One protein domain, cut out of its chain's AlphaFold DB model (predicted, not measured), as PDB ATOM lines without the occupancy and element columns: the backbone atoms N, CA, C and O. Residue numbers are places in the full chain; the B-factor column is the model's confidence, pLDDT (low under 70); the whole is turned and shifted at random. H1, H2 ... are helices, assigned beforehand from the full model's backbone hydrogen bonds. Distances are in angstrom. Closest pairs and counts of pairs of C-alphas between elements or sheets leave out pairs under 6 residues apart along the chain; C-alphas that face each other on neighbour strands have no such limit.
ATOM      1  N   GLN A 748     618.092 504.818 424.521       92.56
ATOM      2  CA  GLN A 748     618.339 505.510 425.791       92.56
ATOM      3  C   GLN A 748     618.468 507.034 425.613       92.56
ATOM      4  O   GLN A 748     619.227 507.491 424.754       92.56
ATOM      5  N   PRO A 749     617.784 507.850 426.440       94.25
ATOM      6  CA  PRO A 749     617.720 509.292 426.245       94.25
ATOM      7  C   PRO A 749     619.066 509.970 426.517       94.25
ATOM      8  O   PRO A 749     619.648 509.876 427.602       94.25
ATOM      9  N   LEU A 750     619.536 510.722 425.522       90.62
ATOM     10  CA  LEU A 750     620.766 511.514 425.606       90.62
ATOM     11  C   LEU A 750     620.554 512.890 426.261       90.62
ATOM     12  O   LEU A 750     621.523 513.518 426.680       90.62
ATOM     13  N   SER A 751     619.306 513.358 426.371       94.94
ATOM     14  CA  SER A 751     618.948 514.656 426.955       94.94
ATOM     15  C   SER A 751     617.745 514.548 427.893       94.94
ATOM     16  O   SER A 751     616.902 513.662 427.744       94.94
ATOM     17  N   LEU A 752     617.630 515.493 428.831       95.25
ATOM     18  CA  LEU A 752     616.487 515.580 429.746       95.25
ATOM     19  C   LEU A 752     615.161 515.787 428.995       95.25
ATOM     20  O   LEU A 752     614.137 515.245 429.400       95.25
ATOM     21  N   GLN A 753     615.169 516.545 427.893       95.62
ATOM     22  CA  GLN A 753     613.973 516.745 427.073       95.62
ATOM     23  C   GLN A 753     613.511 515.427 426.439       95.62
ATOM     24  O   GLN A 753     612.323 515.126 426.494       95.62
ATOM     25  N   GLN A 754     614.440 514.614 425.918       94.81
ATOM     26  CA  GLN A 754     614.100 513.286 425.407       94.81
ATOM     27  C   GLN A 754     613.596 512.379 426.536       94.81
ATOM     28  O   GLN A 754     612.541 511.783 426.395       94.81
ATOM     29  N   ALA A 755     614.269 512.350 427.692       95.50
ATOM     30  CA  ALA A 755     613.848 511.526 428.829       95.50
ATOM     31  C   ALA A 755     612.435 511.863 429.344       95.50
ATOM     32  O   ALA A 755     611.716 510.967 429.784       95.50
ATOM     33  N   ARG A 756     612.023 513.139 429.285       95.31
ATOM     34  CA  ARG A 756     610.647 513.556 429.603       95.31
ATOM     35  C   ARG A 756     609.659 513.116 428.522       95.31
ATOM     36  O   ARG A 756     608.648 512.515 428.863       95.31
ATOM     37  N   LEU A 757     609.979 513.323 427.241       93.94
ATOM     38  CA  LEU A 757     609.137 512.872 426.125       93.94
ATOM     39  C   LEU A 757     608.948 511.347 426.117       93.94
ATOM     40  O   LEU A 757     607.819 510.895 425.958       93.94
ATOM     41  N   ASP A 758     610.006 510.566 426.354       93.25
ATOM     42  CA  ASP A 758     609.943 509.106 426.508       93.25
ATOM     43  C   ASP A 758     608.976 508.714 427.638       93.25
ATOM     44  O   ASP A 758     608.109 507.859 427.464       93.25
ATOM     45  N   TYR A 759     609.109 509.355 428.806       94.50
ATOM     46  CA  TYR A 759     608.274 509.086 429.978       94.50
ATOM     47  C   TYR A 759     606.802 509.424 429.712       94.50
ATOM     48  O   TYR A 759     605.914 508.624 430.002       94.50
ATOM     49  N   GLU A 760     606.535 510.592 429.127       93.94
ATOM     50  CA  GLU A 760     605.185 511.050 428.802       93.94
ATOM     51  C   GLU A 760     604.534 510.185 427.716       93.94
ATOM     52  O   GLU A 760     603.354 509.868 427.831       93.94
ATOM     53  N   GLN A 761     605.284 509.740 426.700       93.25
ATOM     54  CA  GLN A 761     604.776 508.841 425.654       93.25
ATOM     55  C   GLN A 761     604.479 507.435 426.190       93.25
ATOM     56  O   GLN A 761     603.426 506.877 425.880       93.25
ATOM     57  N   ASN A 762     605.365 506.876 427.019       91.06
ATOM     58  CA  ASN A 762     605.214 505.518 427.549       91.06
ATOM     59  C   ASN A 762     604.175 505.423 428.680       91.06
ATOM     60  O   ASN A 762     603.562 504.370 428.858       91.06
ATOM     61  N   PHE A 763     603.960 506.501 429.446       92.62
ATOM     62  CA  PHE A 763     603.145 506.480 430.669       92.62
ATOM     63  C   PHE A 763     601.981 507.490 430.690       92.62
ATOM     64  O   PHE A 763     601.398 507.727 431.751       92.62
ATOM     65  N   HIS A 764     601.600 508.064 429.542       88.06
ATOM     66  CA  HIS A 764     600.472 508.998 429.407       88.06
ATOM     67  C   HIS A 764     599.196 508.508 430.140       88.06
ATOM     68  O   HIS A 764     598.770 507.371 429.924       88.06
ATOM     69  N   PRO A 765     598.514 509.347 430.952       91.44
ATOM     70  CA  PRO A 765     598.676 510.800 431.100       91.44
ATOM     71  C   PRO A 765     599.648 511.226 432.219       91.44
ATOM     72  O   PRO A 765     599.585 512.363 432.685       91.44
ATOM     73  N   LEU A 766     600.505 510.328 432.712       91.06
ATOM     74  CA  LEU A 766     601.399 510.632 433.827       91.06
ATOM     75  C   LEU A 766     602.538 511.552 433.382       91.06
ATOM     76  O   LEU A 766     603.213 511.308 432.385       91.06
ATOM     77  N   GLN A 767     602.751 512.608 434.159       92.88
ATOM     78  CA  GLN A 767     603.873 513.527 434.002       92.88
ATOM     79  C   GLN A 767     605.084 513.030 434.812       92.88
ATOM     80  O   GLN A 767     604.886 512.364 435.836       92.88
ATOM     81  N   PRO A 768     606.325 513.353 434.404       92.81
ATOM     82  CA  PRO A 768     607.524 513.005 435.160       92.81
ATOM     83  C   PRO A 768     607.458 513.534 436.608       92.81
ATOM     84  O   PRO A 768     607.021 514.668 436.822       92.81
ATOM     85  N   PRO A 769     607.873 512.746 437.618       90.00
ATOM     86  CA  PRO A 769     607.735 513.130 439.021       90.00
ATOM     87  C   PRO A 769     608.620 514.333 439.403       90.00
ATOM     88  O   PRO A 769     609.637 514.590 438.751       90.00
ATOM     89  N   PRO A 770     608.298 515.057 440.494       87.56
ATOM     90  CA  PRO A 770     609.174 516.091 441.041       87.56
ATOM     91  C   PRO A 770     610.593 515.556 441.289       87.56
ATOM     92  O   PRO A 770     610.760 514.504 441.904       87.56
ATOM     93  N   GLY A 771     611.608 516.269 440.792       86.38
ATOM     94  CA  GLY A 771     613.012 515.850 440.864       86.38
ATOM     95  C   GLY A 771     613.464 514.867 439.774       86.38
ATOM     96  O   GLY A 771     614.607 514.422 439.816       86.38
ATOM     97  N   PHE A 772     612.633 514.532 438.775       91.06
ATOM     98  CA  PHE A 772     613.036 513.682 437.639       91.06
ATOM     99  C   PHE A 772     614.228 514.248 436.845       91.06
ATOM    100  O   PHE A 772     615.035 513.503 436.303       91.06
ATOM    101  N   ASP A 773     614.377 515.568 436.795       91.19
ATOM    102  CA  ASP A 773     615.551 516.254 436.253       91.19
ATOM    103  C   ASP A 773     616.824 515.995 437.068       91.19
ATOM    104  O   ASP A 773     617.871 515.689 436.496       91.19
ATOM    105  N   GLN A 774     616.718 516.035 438.396       88.38
ATOM    106  CA  GLN A 774     617.829 515.779 439.315       88.38
ATOM    107  C   GLN A 774     618.211 514.291 439.322       88.38
ATOM    108  O   GLN A 774     619.393 513.953 439.261       88.38
ATOM    109  N   TRP A 775     617.221 513.391 439.289       88.69
ATOM    110  CA  TRP A 775     617.437 511.958 439.082       88.69
ATOM    111  C   TRP A 775     618.082 511.665 437.715       88.69
ATOM    112  O   TRP A 775     619.014 510.865 437.653       88.69
ATOM    113  N   PHE A 776     617.659 512.325 436.629       91.88
ATOM    114  CA  PHE A 776     618.284 512.148 435.312       91.88
ATOM    115  C   PHE A 776     619.745 512.612 435.337       91.88
ATOM    116  O   PHE A 776     620.624 511.902 434.851       91.88
ATOM    117  N   GLN A 777     620.034 513.761 435.957       89.75
ATOM    118  CA  GLN A 777     621.405 514.239 436.147       89.75
ATOM    119  C   GLN A 777     622.247 513.242 436.960       89.75
ATOM    120  O   GLN A 777     623.354 512.913 436.540       89.75
ATOM    121  N   PHE A 778     621.716 512.703 438.061       88.38
ATOM    122  CA  PHE A 778     622.367 511.655 438.855       88.38
ATOM    123  C   PHE A 778     622.642 510.391 438.020       88.38
ATOM    124  O   PHE A 778     623.778 509.923 437.957       88.38
ATOM    125  N   ALA A 779     621.647 509.887 437.288       90.06
ATOM    126  CA  ALA A 779     621.794 508.732 436.403       90.06
ATOM    127  C   ALA A 779     622.870 508.955 435.322       90.06
ATOM    128  O   ALA A 779     623.644 508.044 435.025       90.06
ATOM    129  N   ARG A 780     622.979 510.172 434.766       89.69
ATOM    130  CA  ARG A 780     624.043 510.540 433.816       89.69
ATOM    131  C   ARG A 780     625.421 510.645 434.479       89.69
ATOM    132  O   ARG A 780     626.381 510.155 433.893       89.69
ATOM    133  N   LEU A 781     625.531 511.235 435.672       89.06
ATOM    134  CA  LEU A 781     626.792 511.346 436.426       89.06
ATOM    135  C   LEU A 781     627.360 509.970 436.809       89.06
ATOM    136  O   LEU A 781     628.565 509.750 436.710       89.06
ATOM    137  N   HIS A 782     626.491 509.029 437.179       87.62
ATOM    138  CA  HIS A 782     626.864 507.664 437.562       87.62
ATOM    139  C   HIS A 782     626.875 506.666 436.381       87.62
ATOM    140  O   HIS A 782     626.945 505.461 436.602       87.62
ATOM    141  N   ASN A 783     626.842 507.151 435.128       89.12
ATOM    142  CA  ASN A 783     626.892 506.346 433.894       89.12
ATOM    143  C   ASN A 783     625.852 505.203 433.827       89.12
ATOM    144  O   ASN A 783     626.147 504.102 433.358       89.12
ATOM    145  N   PHE A 784     624.627 505.448 434.299       87.88
ATOM    146  CA  PHE A 784     623.580 504.431 434.376       87.88
ATOM    147  C   PHE A 784     623.076 503.998 432.987       87.88
ATOM    148  O   PHE A 784     622.661 504.824 432.174       87.88
ATOM    149  N   THR A 785     623.089 502.688 432.723       87.06
ATOM    150  CA  THR A 785     622.883 502.119 431.377       87.06
ATOM    151  C   THR A 785     621.449 502.210 430.851       87.06
ATOM    152  O   THR A 785     621.265 502.372 429.650       87.06
ATOM    153  N   LEU A 786     620.432 502.060 431.710       89.94
ATOM    154  CA  LEU A 786     619.026 501.882 431.308       89.94
ATOM    155  C   LEU A 786     618.121 502.942 431.945       89.94
ATOM    156  O   LEU A 786     617.290 502.655 432.802       89.94
ATOM    157  N   ILE A 787     618.316 504.187 431.522       90.25
ATOM    158  CA  ILE A 787     617.685 505.388 432.070       90.25
ATOM    159  C   ILE A 787     616.149 505.326 431.973       90.25
ATOM    160  O   ILE A 787     615.478 505.501 432.984       90.25
ATOM    161  N   ASN A 788     615.560 505.060 430.802       88.06
ATOM    162  CA  ASN A 788     614.102 505.205 430.602       88.06
ATOM    163  C   ASN A 788     613.247 503.963 430.957       88.06
ATOM    164  O   ASN A 788     612.038 503.965 430.723       88.06
ATOM    165  N   ARG A 789     613.834 502.905 431.533       87.88
ATOM    166  CA  ARG A 789     613.176 501.595 431.721       87.88
ATOM    167  C   ARG A 789     612.457 501.463 433.069       87.88
ATOM    168  O   ARG A 789     612.957 500.829 433.997       87.88
TER     169      ARG A 789
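Overview. This is residues 748 to 789 of the 1264 residues of an uncharacterized protein of Puccinia graminis f. sp. tritici (UniProt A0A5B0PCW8). What shape do the two helices make? H1 and H2 make a wide, open V, their first ends near each other and their far ends pointing away from each other, while residues 764 to 771 lead back from the far end of H1 to the start of H2 and residues 782 to 789 fold back from the far end of H2. What is it made of, and how large is it? The printed part has 42 residues with two named helices, H1 then H2, and no named strand; the class is all helix. It is compact, with a radius of gyration of the C-alphas of 9.7 A and spans of 29 by 20 by 15 A.

Arrangement. Where does the longest helix, H1, residues 752 to 763, meet H2, residues 772 to 781? They only just touch, with 3 pairs of C-alphas within 8 A, and H1 does so with residues 752 to 755 alone. The closest C-alphas of the two are those of Leu 752 and Asp 773, 6.6 A apart. How do their lines stand? They run opposite ways at a steep tilt of 59 degrees, with their centres 13.7 A apart. What do the backbones show? In H1 and H2 every O i to N i+4 pair is within hydrogen-bond range.

Along the chain. Where is H1? It runs 16.2 A from C-alpha 752 at (616.487, 515.580, 429.746) to C-alpha 763 at (603.145, 506.480, 430.669). Where is H2? It runs 14.0 A and ends at C-alpha 781, (626.792, 511.346, 436.426).

Size, cuts and confidence. How far does it reach? The two C-alphas farthest apart are those of Pro 765 and His 782, at 29.1 A, while those of Gln 748 and Arg 789, the first and last printed, are 8.8 A apart. Is anything missing or uncertain? The printed part has no cut, and H1 to H2 is a short link of 8 residues. The mean pLDDT of the printed part is 91.1, and no printed residue is under 70.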